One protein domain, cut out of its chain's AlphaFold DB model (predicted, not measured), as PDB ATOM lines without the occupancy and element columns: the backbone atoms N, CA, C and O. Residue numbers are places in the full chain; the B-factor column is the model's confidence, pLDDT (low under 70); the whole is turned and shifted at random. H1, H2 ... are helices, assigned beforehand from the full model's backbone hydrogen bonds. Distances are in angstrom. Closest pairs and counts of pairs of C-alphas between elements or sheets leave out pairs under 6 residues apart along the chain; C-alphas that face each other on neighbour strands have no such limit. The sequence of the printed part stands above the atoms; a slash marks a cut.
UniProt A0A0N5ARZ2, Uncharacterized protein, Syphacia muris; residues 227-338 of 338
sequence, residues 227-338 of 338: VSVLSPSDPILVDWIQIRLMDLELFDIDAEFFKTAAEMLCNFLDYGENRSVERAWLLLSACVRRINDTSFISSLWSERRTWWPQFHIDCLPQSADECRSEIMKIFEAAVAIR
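AT A GLANCE: This is residues 227 to 338 of the 338 residues of an uncharacterized protein of Syphacia muris (UniProt A0A0N5ARZ2). The longest helix, H6, runs with residues 319 to 327 beside H3, and H3 in turn makes a hairpin with H2 in the middle of a helical domain. H1 packs on H2 and H3 at one end of the domain, while at the other end the last turns of H6 meet H4 about perpendicular, and the short H5 lies farthest out, touching no helix. The printed part has 112 residues with six named helices, H1 to H6 in that order along the chain, and no named strand; the class is all helix. The whole is compact, with a radius of gyration of the C-alphas of 13.4 A, and spans 37 by 32 by 28 A.

IN THESE COORDINATES: H6, residues 318 to 336, measures 27.3 A from first to last C-alpha, from (-28.001, 23.559, 34.233) to (-6.580, 30.504, 18.802). H3 covers residues 278 to 288 over 15.6 A, and H2 covers residues 255 to 269 over 21.7 A. H1, residues 236 to 246, begins with C-alpha 236 at (-37.503, 43.257, 25.254) and is 15.4 A long. H4 takes residues 294 to 302 over 11.9 A, and H5 takes residues 308 to 311 over 4.9 A.

HOW THE PARTS SIT: H6 touches H3 with residues 319 to 327 alone; the closest C-alphas, those of Glu 278 and Ala 320, are 5.4 A apart. The two run the same way at a steep tilt of 35.1 degrees, only just past shallow. H6 touches H4 with residues 331 to 335 alone, about perpendicular at 73 degrees, and the closest C-alphas, those of Ser 298 and Ala 334, are 5.2 A apart. H2 and H3, the two hubs, touch three helices each and form a helical hairpin, opposite ways at a shallow tilt of 34 degrees, only just short of steep; their closest C-alphas, those of Phe 258 and Cys 287, are 5.1 A apart. H1 touches H3 the same way at a steep tilt of 52 degrees, with the C-alphas of Val 238 and Ala 280 closest at 6.2 A. H1 and H2, also a helical hairpin, only just touch, with 3 pairs of C-alphas within 8 A; those of Ile 241 and Ala 261 are closest at 6.6 A. H2 and H4 only just touch too, with 3 such pairs and the C-alphas of Glu 263 and Leu 300 closest at 6.8 A. H5 and H6 are apart, but only just, with their closest C-alphas at 8.0 A. In H1, H3 and H4 every O i to N i+4 pair is within hydrogen-bond range, against 10 of 11 in H2 and 14 of 15 in H6; H5 is too short for such a pair, and its 1 O i to N i+3 pair is within range.

THE WHOLE: The two C-alphas farthest apart, those of Leu 250 and Thr 306, are 38.8 A from each other. The printed part has no cut and ends at Arg 338, the chain's last residue. The links H3 to H4 and H4 to H5 are tight, the other three are short, and no link is long. The mean pLDDT of the printed part is 92.5, and residues 337 to 338 are under 70.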
ATOM      1  N   VAL A 227     -34.527  47.817  16.457       83.25
ATOM      2  CA  VAL A 227     -34.102  47.634  17.853       83.25
ATOM      3  C   VAL A 227     -32.875  48.458  18.238       83.25
ATOM      4  O   VAL A 227     -32.523  48.483  19.415       83.25
ATOM      5  N   SER A 228     -32.240  49.166  17.295       80.75
ATOM      6  CA  SER A 228     -31.032  49.958  17.575       80.75
ATOM      7  C   SER A 228     -31.301  51.151  18.500       80.75
ATOM      8  O   SER A 228     -30.400  51.636  19.181       80.75
ATOM      9  N   VAL A 229     -32.559  51.593  18.567       84.31
ATOM     10  CA  VAL A 229     -33.026  52.673  19.446       84.31
ATOM     11  C   VAL A 229     -33.181  52.246  20.908       84.31
ATOM     12  O   VAL A 229     -33.340  53.098  21.783       84.31
ATOM     13  N   LEU A 230     -33.174  50.940  21.188       85.31
ATOM     14  CA  LEU A 230     -33.364  50.407  22.531       85.31
ATOM     15  C   LEU A 230     -32.036  50.324  23.284       85.31
ATOM     16  O   LEU A 230     -30.972  50.111  22.706       85.31
ATOM     17  N   SER A 231     -32.106  50.460  24.611       88.62
ATOM     18  CA  SER A 231     -30.939  50.205  25.458       88.62
ATOM     19  C   SER A 231     -30.508  48.746  25.306       88.62
ATOM     20  O   SER A 231     -31.369  47.870  25.406       88.62
ATOM     21  N   PRO A 232     -29.203  48.442  25.191       89.81
ATOM     22  CA  PRO A 232     -28.732  47.063  25.208       89.81
ATOM     23  C   PRO A 232     -29.096  46.313  26.497       89.81
ATOM     24  O   PRO A 232     -29.075  45.094  26.506       89.81
ATOM     25  N   SER A 233     -29.462  47.012  27.576       91.19
ATOM     26  CA  SER A 233     -29.952  46.401  28.816       91.19
ATOM     27  C   SER A 233     -31.430  45.994  28.783       91.19
ATOM     28  O   SER A 233     -31.894  45.380  29.744       91.19
ATOM     29  N   ASP A 234     -32.193  46.387  27.759       90.12
ATOM     30  CA  ASP A 234     -33.651  46.240  27.738       90.12
ATOM     31  C   ASP A 234     -34.066  44.766  27.543       90.12
ATOM     32  O   ASP A 234     -33.713  44.155  26.528       90.12
ATOM     33  N   PRO A 235     -34.836  44.166  28.475       91.56
ATOM     34  CA  PRO A 235     -35.287  42.777  28.369       91.56
ATOM     35  C   PRO A 235     -36.064  42.460  27.089       91.56
ATOM     36  O   PRO A 235     -36.052  41.309  26.649       91.56
ATOM     37  N   ILE A 236     -36.714  43.456  26.475       92.50
ATOM     38  CA  ILE A 236     -37.503  43.257  25.254       92.50
ATOM     39  C   ILE A 236     -36.656  42.757  24.077       92.50
ATOM     40  O   ILE A 236     -37.186  42.099  23.183       92.50
ATOM     41  N   LEU A 237     -35.339  43.002  24.090       94.50
ATOM     42  CA  LEU A 237     -34.418  42.502  23.066       94.50
ATOM     43  C   LEU A 237     -34.417  40.972  23.017       94.50
ATOM     44  O   LEU A 237     -34.399  40.383  21.939       94.50
ATOM     45  N   VAL A 238     -34.506  40.316  24.177       95.44
ATOM     46  CA  VAL A 238     -34.551  38.851  24.272       95.44
ATOM     47  C   VAL A 238     -35.837  38.313  23.642       95.44
ATOM     48  O   VAL A 238     -35.795  37.336  22.895       95.44
ATOM     49  N   ASP A 239     -36.977  38.956  23.908       94.31
ATOM     50  CA  ASP A 239     -38.261  38.588  23.304       94.31
ATOM     51  C   ASP A 239     -38.260  38.829  21.784       94.31
ATOM     52  O   ASP A 239     -38.735  37.983  21.023       94.31
ATOM     53  N   TRP A 240     -37.666  39.939  21.335       94.31
ATOM     54  CA  TRP A 240     -37.562  40.303  19.922       94.31
ATOM     55  C   TRP A 240     -36.722  39.302  19.125       94.31
ATOM     56  O   TRP A 240     -37.153  38.843  18.063       94.31
ATOM     57  N   ILE A 241     -35.557  38.915  19.663       95.00
ATOM     58  CA  ILE A 241     -34.678  37.906  19.058       95.00
ATOM     59  C   ILE A 241     -35.375  36.545  19.059       95.00
ATOM     60  O   ILE A 241     -35.387  35.857  18.039       95.00
ATOM     61  N   GLN A 242     -35.980  36.151  20.184       94.19
ATOM     62  CA  GLN A 242     -36.623  34.847  20.305       94.19
ATOM     63  C   GLN A 242     -37.727  34.655  19.264       94.19
ATOM     64  O   GLN A 242     -37.777  33.603  18.632       94.19
ATOM     65  N   ILE A 243     -38.600  35.644  19.072       91.88
ATOM     66  CA  ILE A 243     -39.728  35.522  18.139       91.88
ATOM     67  C   ILE A 243     -39.247  35.319  16.702       91.88
ATOM     68  O   ILE A 243     -39.801  34.482  15.995       91.88
ATOM     69  N   ARG A 244     -38.172  36.001  16.307       92.19
ATOM     70  CA  ARG A 244     -37.547  35.841  14.988       92.19
ATOM     71  C   ARG A 244     -36.864  34.490  14.823       92.19
ATOM     72  O   ARG A 244     -36.999  33.853  13.788       92.19
ATOM     73  N   LEU A 245     -36.192  34.005  15.867       91.62
ATOM     74  CA  LEU A 245     -35.565  32.681  15.851       91.62
ATOM     75  C   LEU A 245     -36.570  31.523  15.851       91.62
ATOM     76  O   LEU A 245     -36.219  30.423  15.427       91.62
ATOM     77  N   MET A 246     -37.788  31.745  16.346       90.12
ATOM     78  CA  MET A 246     -38.850  30.738  16.349       90.12
ATOM     79  C   MET A 246     -39.551  30.590  14.992       90.12
ATOM     80  O   MET A 246     -40.162  29.549  14.769       90.12
ATOM     81  N   ASP A 247     -39.457  31.584  14.104       87.12
ATOM     82  CA  ASP A 247     -40.139  31.588  12.806       87.12
ATOM     83  C   ASP A 247     -39.255  32.213  11.711       87.12
ATOM     84  O   ASP A 247     -39.469  33.332  11.250       87.12
ATOM     85  N   LEU A 248     -38.199  31.488  11.328       85.69
ATOM     86  CA  LEU A 248     -37.181  31.986  10.395       85.69
ATOM     87  C   LEU A 248     -37.753  32.324   9.008       85.69
ATOM     88  O   LEU A 248     -37.249  33.236   8.356       85.69
ATOM     89  N   GLU A 249     -38.785  31.594   8.570       83.31
ATOM     90  CA  GLU A 249     -39.427  31.786   7.264       83.31
ATOM     91  C   GLU A 249     -40.274  33.060   7.239       83.31
ATOM     92  O   GLU A 249     -40.211  33.814   6.270       83.31
ATOM     93  N   LEU A 250     -41.028  33.338   8.309       85.75
ATOM     94  CA  LEU A 250     -41.870  34.532   8.388       85.75
ATOM     95  C   LEU A 250     -41.058  35.833   8.360       85.75
ATOM     96  O   LEU A 250     -41.526  36.834   7.823       85.75
ATOM     97  N   PHE A 251     -39.864  35.825   8.956       84.31
ATOM     98  CA  PHE A 251     -39.035  37.021   9.123       84.31
ATOM     99  C   PHE A 251     -37.877  37.137   8.123       84.31
ATOM    100  O   PHE A 251     -37.058  38.039   8.286       84.31
ATOM    101  N   ASP A 252     -37.803  36.253   7.121       84.94
ATOM    102  CA  ASP A 252     -36.744  36.226   6.096       84.94
ATOM    103  C   ASP A 252     -35.332  36.346   6.705       84.94
ATOM    104  O   ASP A 252     -34.518  37.196   6.344       84.94
ATOM    105  N   ILE A 253     -35.077  35.530   7.735       87.00
ATOM    106  CA  ILE A 253     -33.865  35.631   8.554       87.00
ATOM    107  C   ILE A 253     -32.648  35.122   7.780       87.00
ATOM    108  O   ILE A 253     -32.536  33.931   7.477       87.00
ATOM    109  N   ASP A 254     -31.690  36.015   7.537       88.94
ATOM    110  CA  ASP A 254     -30.440  35.703   6.853       88.94
ATOM    111  C   ASP A 254     -29.286  35.349   7.815       88.94
ATOM    112  O   ASP A 254     -29.417  35.293   9.042       88.94
ATOM    113  N   ALA A 255     -28.110  35.068   7.244       89.50
ATOM    114  CA  ALA A 255     -26.911  34.762   8.022       89.50
ATOM    115  C   ALA A 255     -26.416  35.955   8.865       89.50
ATOM    116  O   ALA A 255     -25.782  35.753   9.904       89.50
ATOM    117  N   GLU A 256     -26.694  37.185   8.427       92.81
ATOM    118  CA  GLU A 256     -26.240  38.414   9.078       92.81
ATOM    119  C   GLU A 256     -27.060  38.717  10.336       92.81
ATOM    120  O   GLU A 256     -26.524  39.194  11.343       92.81
ATOM    121  N   PHE A 257     -28.335  38.324  10.346       93.50
ATOM    122  CA  PHE A 257     -29.167  38.377  11.540       93.50
ATOM    123  C   PHE A 257     -28.541  37.614  12.712       93.50
ATOM    124  O   PHE A 257     -28.546  38.120  13.831       93.50
ATOM    125  N   PHE A 258     -27.965  36.424  12.495       95.88
ATOM    126  CA  PHE A 258     -27.349  35.665  13.592       95.88
ATOM    127  C   PHE A 258     -26.154  36.399  14.199       95.88
ATOM    128  O   PHE A 258     -25.983  36.349  15.418       95.88
ATOM    129  N   LYS A 259     -25.361  37.100  13.376       96.06
ATOM    130  CA  LYS A 259     -24.258  37.945  13.849       96.06
ATOM    131  C   LYS A 259     -24.789  39.105  14.684       96.06
ATOM    132  O   LYS A 259     -24.398  39.246  15.840       96.06
ATOM    133  N   THR A 260     -25.758  39.838  14.141       94.44
ATOM    134  CA  THR A 260     -26.418  40.964  14.822       94.44
ATOM    135  C   THR A 260     -27.029  40.525  16.157       94.44
ATOM    136  O   THR A 260     -26.777  41.127  17.196       94.44
ATOM    137  N   ALA A 261     -27.774  39.417  16.170       95.69
ATOM    138  CA  ALA A 261     -28.386  38.870  17.375       95.69
ATOM    139  C   ALA A 261     -27.340  38.415  18.405       95.69
ATOM    140  O   ALA A 261     -27.514  38.662  19.598       95.69
ATOM    141  N   ALA A 262     -26.242  37.781  17.973       97.06
ATOM    142  CA  ALA A 262     -25.158  37.385  18.872       97.06
ATOM    143  C   ALA A 262     -24.470  38.601  19.509       97.06
ATOM    144  O   ALA A 262     -24.215  38.589  20.712       97.06
ATOM    145  N   GLU A 263     -24.212  39.656  18.733       96.44
ATOM    146  CA  GLU A 263     -23.659  40.913  19.239       96.44
ATOM    147  C   GLU A 263     -24.597  41.570  20.257       96.44
ATOM    148  O   GLU A 263     -24.180  41.884  21.373       96.44
ATOM    149  N   MET A 264     -25.882  41.700  19.916       96.19
ATOM    150  CA  MET A 264     -26.900  42.247  20.814       96.19
ATOM    151  C   MET A 264     -26.998  41.460  22.122       96.19
ATOM    152  O   MET A 264     -27.074  42.062  23.189       96.19
ATOM    153  N   LEU A 265     -26.964  40.126  22.065       97.62
ATOM    154  CA  LEU A 265     -27.021  39.273  23.253       97.62
ATOM    155  C   LEU A 265     -25.748  39.361  24.098       97.62
ATOM    156  O   LEU A 265     -25.847  39.346  25.323       97.62
ATOM    157  N   CYS A 266     -24.571  39.491  23.479       97.31
ATOM    158  CA  CYS A 266     -23.337  39.757  24.217       97.31
ATOM    159  C   CYS A 266     -23.429  41.103  24.943       97.31
ATOM    160  O   CYS A 266     -23.244  41.148  26.155       97.31
ATOM    161  N   ASN A 267     -23.813  42.165  24.228       96.38
ATOM    162  CA  ASN A 267     -24.004  43.496  24.803       96.38
ATOM    163  C   ASN A 267     -25.057  43.483  25.923       96.38
ATOM    164  O   ASN A 267     -24.858  44.128  26.943       96.38
ATOM    165  N   PHE A 268     -26.148  42.728  25.770       96.69
ATOM    166  CA  PHE A 268     -27.181  42.565  26.795       96.69
ATOM    167  C   PHE A 268     -26.650  41.871  28.050       96.69
ATOM    168  O   PHE A 268     -26.929  42.319  29.164       96.69
ATOM    169  N   LEU A 269     -25.860  40.809  27.880       96.69
ATOM    170  CA  LEU A 269     -25.245  40.055  28.972       96.69
ATOM    171  C   LEU A 269     -24.101  40.811  29.657       96.69
ATOM    172  O   LEU A 269     -23.764  40.473  30.786       96.69
ATOM    173  N   ASP A 270     -23.528  41.843  29.040       95.75
ATOM    174  CA  ASP A 270     -22.527  42.700  29.687       95.75
ATOM    175  C   ASP A 270     -23.119  43.536  30.840       95.75
ATOM    176  O   ASP A 270     -22.387  44.022  31.705       95.75
ATOM    177  N   TYR A 271     -24.449  43.681  30.902       93.81
ATOM    178  CA  TYR A 271     -25.126  44.378  31.994       93.81
ATOM    179  C   TYR A 271     -25.283  43.467  33.210       93.81
ATOM    180  O   TYR A 271     -25.828  42.366  33.131       93.81
ATOM    181  N   GLY A 272     -24.863  43.966  34.376       91.19
ATOM    182  CA  GLY A 272     -24.851  43.194  35.623       91.19
ATOM    183  C   GLY A 272     -26.209  42.618  36.025       91.19
ATOM    184  O   GLY A 272     -26.262  41.507  36.537       91.19
ATOM    185  N   GLU A 273     -27.306  43.324  35.745       90.69
ATOM    186  CA  GLU A 273     -28.667  42.849  36.042       90.69
ATOM    187  C   GLU A 273     -29.112  41.692  35.128       90.69
ATOM    188  O   GLU A 273     -29.997  40.919  35.490       90.69
ATOM    189  N   ASN A 274     -28.466  41.536  33.971       94.56
ATOM    190  CA  ASN A 274     -28.856  40.603  32.917       94.56
ATOM    191  C   ASN A 274     -27.986  39.339  32.861       94.56
ATOM    192  O   ASN A 274     -28.341  38.375  32.182       94.56
ATOM    193  N   ARG A 275     -26.866  39.303  33.592       93.00
ATOM    194  CA  ARG A 275     -25.876  38.210  33.550       93.00
ATOM    195  C   ARG A 275     -26.444  36.818  33.850       93.00
ATOM    196  O   ARG A 275     -25.942  35.816  33.342       93.00
ATOM    197  N   SER A 276     -27.513  36.746  34.643       92.31
ATOM    198  CA  SER A 276     -28.177  35.497  35.033       92.31
ATOM    199  C   SER A 276     -29.425  35.168  34.199       92.31
ATOM    200  O   SER A 276     -30.186  34.268  34.559       92.31
ATOM    201  N   VAL A 277     -29.689  35.895  33.109       95.12
ATOM    202  CA  VAL A 277     -30.876  35.670  32.271       95.12
ATOM    203  C   VAL A 277     -30.673  34.415  31.420       95.12
ATOM    204  O   VAL A 277     -30.060  34.456  30.356       95.12
ATOM    205  N   GLU A 278     -31.232  33.288  31.874       96.00
ATOM    206  CA  GLU A 278     -31.147  31.974  31.209       96.00
ATOM    207  C   GLU A 278     -31.480  32.047  29.711       96.00
ATOM    208  O   GLU A 278     -30.714  31.567  28.877       96.00
ATOM    209  N   ARG A 279     -32.598  32.693  29.356       96.31
ATOM    210  CA  ARG A 279     -33.051  32.805  27.960       96.31
ATOM    211  C   ARG A 279     -32.000  33.454  27.059       96.31
ATOM    212  O   ARG A 279     -31.820  32.998  25.936       96.31
ATOM    213  N   ALA A 280     -31.288  34.471  27.542       97.56
ATOM    214  CA  ALA A 280     -30.271  35.158  26.753       97.56
ATOM    215  C   ALA A 280     -29.091  34.226  26.428       97.56
ATOM    216  O   ALA A 280     -28.651  34.182  25.282       97.56
ATOM    217  N   TRP A 281     -28.649  33.409  27.390       97.56
ATOM    218  CA  TRP A 281     -27.601  32.403  27.174       97.56
ATOM    219  C   TRP A 281     -28.007  31.324  26.167       97.56
ATOM    220  O   TRP A 281     -27.217  30.963  25.292       97.56
ATOM    221  N   LEU A 282     -29.245  30.831  26.259       97.44
ATOM    222  CA  LEU A 282     -29.774  29.830  25.329       97.44
ATOM    223  C   LEU A 282     -29.844  30.375  23.894       97.44
ATOM    224  O   LEU A 282     -29.400  29.710  22.955       97.44
ATOM    225  N   LEU A 283     -30.363  31.596  23.721       97.81
ATOM    226  CA  LEU A 283     -30.443  32.246  22.410       97.81
ATOM    227  C   LEU A 283     -29.048  32.556  21.861       97.81
ATOM    228  O   LEU A 283     -28.797  32.305  20.685       97.81
ATOM    229  N   LEU A 284     -28.116  33.017  22.704       98.00
ATOM    230  CA  LEU A 284     -26.751  33.325  22.276       98.00
ATOM    231  C   LEU A 284     -26.056  32.070  21.755       98.00
ATOM    232  O   LEU A 284     -25.448  32.098  20.688       98.00
ATOM    233  N   SER A 285     -26.209  30.947  22.458       97.19
ATOM    234  CA  SER A 285     -25.686  29.654  22.015       97.19
ATOM    235  C   SER A 285     -26.289  29.243  20.664       97.19
ATOM    236  O   SER A 285     -25.569  28.835  19.752       97.19
ATOM    237  N   ALA A 286     -27.604  29.415  20.486       95.62
ATOM    238  CA  ALA A 286     -28.285  29.126  19.225       95.62
ATOM    239  C   ALA A 286     -27.841  30.032  18.057       95.62
ATOM    240  O   ALA A 286     -27.819  29.566  16.914       95.62
ATOM    241  N   CYS A 287     -27.495  31.295  18.323       96.75
ATOM    242  CA  CYS A 287     -26.953  32.221  17.330       96.75
ATOM    243  C   CYS A 287     -25.504  31.873  16.978       96.75
ATOM    244  O   CYS A 287     -25.200  31.642  15.813       96.75
ATOM    245  N   VAL A 288     -24.624  31.763  17.978       96.38
ATOM    246  CA  VAL A 288     -23.183  31.531  17.785       96.38
ATOM    247  C   VAL A 288     -22.909  30.239  17.016       96.38
ATOM    248  O   VAL A 288     -22.075  30.243  16.115       96.38
ATOM    249  N   ARG A 289     -23.654  29.154  17.276       94.44
ATOM    250  CA  ARG A 289     -23.510  27.887  16.530       94.44
ATOM    251  C   ARG A 289     -23.794  28.004  15.028       94.44
ATOM    252  O   ARG A 289     -23.375  27.134  14.272       94.44
ATOM    253  N   ARG A 290     -24.532  29.028  14.594       94.31
ATOM    254  CA  ARG A 290     -24.866  29.263  13.179       94.31
ATOM    255  C   ARG A 290     -23.903  30.226  12.486       94.31
ATOM    256  O   ARG A 290     -23.992  30.401  11.274       94.31
ATOM    257  N   ILE A 291     -22.979  30.836  13.227       95.62
ATOM    258  CA  ILE A 291     -22.003  31.777  12.687       95.62
ATOM    259  C   ILE A 291     -20.734  31.013  12.299       95.62
ATOM    260  O   ILE A 291     -19.985  30.552  13.154       95.62
ATOM    261  N   ASN A 292     -20.460  30.930  10.996       92.75
ATOM    262  CA  ASN A 292     -19.220  30.337  10.470       92.75
ATOM    263  C   ASN A 292     -18.048  31.334  10.414       92.75
ATOM    264  O   ASN A 292     -16.907  30.950  10.164       92.75
ATOM    265  N   ASP A 293     -18.325  32.622  10.613       94.31
ATOM    266  CA  ASP A 293     -17.343  33.701  10.549       94.31
ATOM    267  C   ASP A 293     -16.523  33.770  11.848       94.31
ATOM    268  O   ASP A 293     -16.880  34.447  12.816       94.31
ATOM    269  N   THR A 294     -15.401  33.050  11.871       93.81
ATOM    270  CA  THR A 294     -14.478  33.027  13.017       93.81
ATOM    271  C   THR A 294     -13.874  34.397  13.309       93.81
ATOM    272  O   THR A 294     -13.553  34.691  14.462       93.81
ATOM    273  N   SER A 295     -13.744  35.263  12.298       94.44
ATOM    274  CA  SER A 295     -13.199  36.607  12.470       94.44
ATOM    275  C   SER A 295     -14.144  37.493  13.282       94.44
ATOM    276  O   SER A 295     -13.678  38.178  14.197       94.44
ATOM    277  N   PHE A 296     -15.449  37.382  13.021       95.62
ATOM    278  CA  PHE A 296     -16.513  38.050  13.767       95.62
ATOM    279  C   PHE A 296     -16.624  37.534  15.210       95.62
ATOM    280  O   PHE A 296     -16.675  38.317  16.156       95.62
ATOM    281  N   ILE A 297     -16.591  36.211  15.413       95.94
ATOM    282  CA  ILE A 297     -16.600  35.638  16.773       95.94
ATOM    283  C   ILE A 297     -15.373  36.122  17.561       95.94
ATOM    284  O   ILE A 297     -15.480  36.511  18.724       95.94
ATOM    285  N   SER A 298     -14.206  36.154  16.913       95.12
ATOM    286  CA  SER A 298     -12.972  36.657  17.514       95.12
ATOM    287  C   SER A 298     -13.079  38.132  17.923       95.12
ATOM    288  O   SER A 298     -12.574  38.480  18.990       95.12
ATOM    289  N   SER A 299     -13.756  38.989  17.144       95.06
ATOM    290  CA  SER A 299     -13.980  40.392  17.525       95.06
ATOM    291  C   SER A 299     -14.992  40.562  18.656       95.06
ATOM    292  O   SER A 299     -14.788  41.419  19.507       95.06
ATOM    293  N   LEU A 300     -16.042  39.736  18.721       94.19
ATOM    294  CA  LEU A 300     -16.956  39.748  19.872       94.19
ATOM    295  C   LEU A 300     -16.236  39.356  21.169       94.19
ATOM    296  O   LEU A 300     -16.542  39.892  22.239       94.19
ATOM    297  N   TRP A 301     -15.287  38.420  21.073       95.88
ATOM    298  CA  TRP A 301     -14.588  37.885  22.236       95.88
ATOM    299  C   TRP A 301     -13.408  38.731  22.712       95.88
ATOM    300  O   TRP A 301     -13.163  38.804  23.915       95.88
ATOM    301  N   SER A 302     -12.668  39.371  21.804       93.12
ATOM    302  CA  SER A 302     -11.389  40.026  22.113       93.12
ATOM    303  C   SER A 302     -11.471  41.025  23.272       93.12
ATOM    304  O   SER A 302     -10.622  40.992  24.163       93.12
ATOM    305  N   GLU A 303     -12.506  41.865  23.300       90.94
ATOM    306  CA  GLU A 303     -12.721  42.867  24.354       90.94
ATOM    307  C   GLU A 303     -13.241  42.261  25.665       90.94
ATOM    308  O   GLU A 303     -13.054  42.835  26.738       90.94
ATOM    309  N   ARG A 304     -13.880  41.090  25.592       95.69
ATOM    310  CA  ARG A 304     -14.537  40.408  26.717       95.69
ATOM    311  C   ARG A 304     -13.629  39.407  27.421       95.69
ATOM    312  O   ARG A 304     -13.795  39.153  28.612       95.69
ATOM    313  N   ARG A 305     -12.621  38.890  26.720       94.69
ATOM    314  CA  ARG A 305     -11.775  37.766  27.138       94.69
ATOM    315  C   ARG A 305     -11.229  37.854  28.562       94.69
ATOM    316  O   ARG A 305     -11.176  36.853  29.270       94.69
ATOM    317  N   THR A 306     -10.797  39.038  28.986       94.31
ATOM    318  CA  THR A 306     -10.123  39.223  30.279       94.31
ATOM    319  C   THR A 306     -11.083  39.297  31.462       94.31
ATOM    320  O   THR A 306     -10.672  38.992  32.581       94.31
ATOM    321  N   TRP A 307     -12.344  39.678  31.236       95.44
ATOM    322  CA  TRP A 307     -13.279  40.004  32.312       95.44
ATOM    323  C   TRP A 307     -14.581  39.198  32.273       95.44
ATOM    324  O   TRP A 307     -15.088  38.872  33.341       95.44
ATOM    325  N   TRP A 308     -15.098  38.789  31.107       95.94
ATOM    326  CA  TRP A 308     -16.353  38.021  31.003       95.94
ATOM    327  C   TRP A 308     -16.357  36.729  31.827       95.94
ATOM    328  O   TRP A 308     -17.337  36.504  32.537       95.94
ATOM    329  N   PRO A 309     -15.287  35.902  31.823       93.62
ATOM    330  CA  PRO A 309     -15.252  34.684  32.635       93.62
ATOM    331  C   PRO A 309     -15.341  34.961  34.141       93.62
ATOM    332  O   PRO A 309     -15.881  34.153  34.887       93.62
ATOM    333  N   GLN A 310     -14.810  36.103  34.588       93.69
ATOM    334  CA  GLN A 310     -14.834  36.519  35.994       93.69
ATOM    335  C   GLN A 310     -16.144  37.223  36.359       93.69
ATOM    336  O   GLN A 310     -16.577  37.196  37.508       93.69
ATOM    337  N   PHE A 311     -16.772  37.865  35.379       94.31
ATOM    338  CA  PHE A 311     -18.029  38.580  35.530       94.31
ATOM    339  C   PHE A 311     -19.230  37.628  35.567       94.31
ATOM    340  O   PHE A 311     -20.132  37.795  36.390       94.31
ATOM    341  N   HIS A 312     -19.208  36.585  34.735       94.00
ATOM    342  CA  HIS A 312     -20.263  35.577  34.614       94.00
ATOM    343  C   HIS A 312     -20.014  34.358  35.500       94.00
ATOM    344  O   HIS A 312     -20.011  33.229  35.018       94.00
ATOM    345  N   ILE A 313     -19.830  34.583  36.802       90.44
ATOM    346  CA  ILE A 313     -19.651  33.518  37.812       90.44
ATOM    347  C   ILE A 313     -20.961  33.068  38.469       90.44
ATOM    348  O   ILE A 313     -20.969  32.112  39.243       90.44
ATOM    349  N   ASP A 314     -22.066  33.752  38.174       86.69
ATOM    350  CA  ASP A 314     -23.362  33.470  38.784       86.69
ATOM    351  C   ASP A 314     -23.852  32.053  38.473       86.69
ATOM    352  O   ASP A 314     -23.589  31.492  37.400       86.69
ATOM    353  N   CYS A 315     -24.598  31.484  39.421       88.12
ATOM    354  CA  CYS A 315     -25.271  30.209  39.230       88.12
ATOM    355  C   CYS A 315     -26.408  30.373  38.217       88.12
ATOM    356  O   CYS A 315     -27.353  31.128  38.444       88.12
ATOM    357  N   LEU A 316     -26.320  29.627  37.120       92.12
ATOM    358  CA  LEU A 316     -27.382  29.475  36.135       92.12
ATOM    359  C   LEU A 316     -28.051  28.105  36.315       92.12
ATOM    360  O   LEU A 316     -27.423  27.177  36.835       92.12
ATOM    361  N   PRO A 317     -29.303  27.940  35.862       94.31
ATOM    362  CA  PRO A 317     -29.868  26.619  35.619       94.31
ATOM    363  C   PRO A 317     -28.949  25.793  34.710       94.31
ATOM    364  O   PRO A 317     -28.276  26.346  33.839       94.31
ATOM    365  N   GLN A 318     -28.939  24.471  34.901       94.62
ATOM    366  CA  GLN A 318     -28.001  23.559  34.233       94.62
ATOM    367  C   GLN A 318     -27.957  23.750  32.705       94.62
ATOM    368  O   GLN A 318     -26.879  23.854  32.129       94.62
ATOM    369  N   SER A 319     -29.121  23.874  32.066       93.88
ATOM    370  CA  SER A 319     -29.279  24.135  30.627       93.88
ATOM    371  C   SER A 319     -28.509  25.372  30.152       93.88
ATOM    372  O   SER A 319     -27.806  25.336  29.140       93.88
ATOM    373  N   ALA A 320     -28.638  26.482  30.879       94.62
ATOM    374  CA  ALA A 320     -27.954  27.728  30.559       94.62
ATOM    375  C   ALA A 320     -26.463  27.677  30.900       94.62
ATOM    376  O   ALA A 320     -25.666  28.252  30.162       94.62
ATOM    377  N   ASP A 321     -26.070  26.983  31.969       95.31
ATOM    378  CA  ASP A 321     -24.660  26.839  32.336       95.31
ATOM    379  C   ASP A 321     -23.866  26.002  31.317       95.31
ATOM    380  O   ASP A 321     -22.745  26.354  30.938       95.31
ATOM    381  N   GLU A 322     -24.481  24.936  30.798       95.75
ATOM    382  CA  GLU A 322     -23.935  24.142  29.693       95.75
ATOM    383  C   GLU A 322     -23.750  25.010  28.439       95.75
ATOM    384  O   GLU A 322     -22.671  25.016  27.838       95.75
ATOM    385  N   CYS A 323     -24.757  25.821  28.093       96.31
ATOM    386  CA  CYS A 323     -24.682  26.756  26.968       96.31
ATOM    387  C   CYS A 323     -23.598  27.823  27.167       96.31
ATOM    388  O   CYS A 323     -22.826  28.082  26.243       96.31
ATOM    389  N   ARG A 324     -23.498  28.411  28.365       95.94
ATOM    390  CA  ARG A 324     -22.441  29.365  28.731       95.94
ATOM    391  C   ARG A 324     -21.066  28.733  28.540       95.94
ATOM    392  O   ARG A 324     -20.215  29.304  27.862       95.94
ATOM    393  N   SER A 325     -20.863  27.539  29.088       94.69
ATOM    394  CA  SER A 325     -19.600  26.804  28.986       94.69
ATOM    395  C   SER A 325     -19.210  26.508  27.537       94.69
ATOM    396  O   SER A 325     -18.034  26.572  27.180       94.69
ATOM    397  N   GLU A 326     -20.182  26.191  26.684       95.75
ATOM    398  CA  GLU A 326     -19.954  25.973  25.258       95.75
ATOM    399  C   GLU A 326     -19.592  27.259  24.512       95.75
ATOM    400  O   GLU A 326     -18.613  27.265  23.768       95.75
ATOM    401  N   ILE A 327     -20.324  28.355  24.743       96.25
ATOM    402  CA  ILE A 327     -20.030  29.664  24.139       96.25
ATOM    403  C   ILE A 327     -18.592  30.076  24.459       96.25
ATOM    404  O   ILE A 327     -17.850  30.447  23.552       96.25
ATOM    405  N   MET A 328     -18.167  29.930  25.719       95.06
ATOM    406  CA  MET A 328     -16.798  30.256  26.135       95.06
ATOM    407  C   MET A 328     -15.750  29.433  25.370       95.06
ATOM    408  O   MET A 328     -14.721  29.970  24.962       95.06
ATOM    409  N   LYS A 329     -16.011  28.143  25.112       95.06
ATOM    410  CA  LYS A 329     -15.114  27.295  24.304       95.06
ATOM    411  C   LYS A 329     -15.046  27.756  22.849       95.06
ATOM    412  O   LYS A 329     -13.952  27.809  22.294       95.06
ATOM    413  N   ILE A 330     -16.188  28.083  22.241       95.31
ATOM    414  CA  ILE A 330     -16.249  28.573  20.854       95.31
ATOM    415  C   ILE A 330     -15.482  29.894  20.727       95.31
ATOM    416  O   ILE A 330     -14.687  30.071  19.805       95.31
ATOM    417  N   PHE A 331     -15.680  30.799  21.682       95.38
ATOM    418  CA  PHE A 331     -15.037  32.108  21.717       95.38
ATOM    419  C   PHE A 331     -13.513  32.002  21.872       95.38
ATOM    420  O   PHE A 331     -12.776  32.621  21.102       95.38
ATOM    421  N   GLU A 332     -13.019  31.161  22.785       94.31
ATOM    422  CA  GLU A 332     -11.577  30.907  22.919       94.31
ATOM    423  C   GLU A 332     -10.977  30.251  21.667       94.31
ATOM    424  O   GLU A 332      -9.912  30.666  21.202       94.31
ATOM    425  N   ALA A 333     -11.670  29.274  21.069       92.62
ATOM    426  CA  ALA A 333     -11.205  28.614  19.849       92.62
ATOM    427  C   ALA A 333     -11.073  29.593  18.669       92.62
ATOM    428  O   ALA A 333     -10.119  29.497  17.898       92.62
ATOM    429  N   ALA A 334     -11.979  30.569  18.549       90.50
ATOM    430  CA  ALA A 334     -11.942  31.567  17.479       90.50
ATOM    431  C   ALA A 334     -10.710  32.487  17.544       90.50
ATOM    432  O   ALA A 334     -10.236  32.955  16.509       90.50
ATOM    433  N   VAL A 335     -10.168  32.737  18.739       87.25
ATOM    434  CA  VAL A 335      -8.952  33.549  18.919       87.25
ATOM    435  C   VAL A 335      -7.680  32.718  18.729       87.25
ATOM    436  O   VAL A 335      -6.671  33.265  18.304       87.25
ATOM    437  N   ALA A 336      -7.724  31.406  18.978       78.00
ATOM    438  CA  ALA A 336      -6.580  30.504  18.802       78.00
ATOM    439  C   ALA A 336      -6.225  30.199  17.330       78.00
ATOM    440  O   ALA A 336      -5.169  29.634  17.064       78.00
ATOM    441  N   ILE A 337      -7.112  30.533  16.386       65.56
ATOM    442  CA  ILE A 337      -6.935  30.300  14.940       65.56
ATOM    443  C   ILE A 337      -6.212  31.481  14.246       65.56
ATOM    444  O   ILE A 337      -5.845  31.370  13.077       65.56
ATOM    445  N   ARG A 338      -5.976  32.595  14.953       53.88
ATOM    446  CA  ARG A 338      -5.108  33.697  14.496       53.88
ATOM    447  C   ARG A 338      -3.674  33.472  14.952       53.88
ATOM    448  O   ARG A 338      -2.772  33.812  14.157       53.88
TER     449      ARG A 338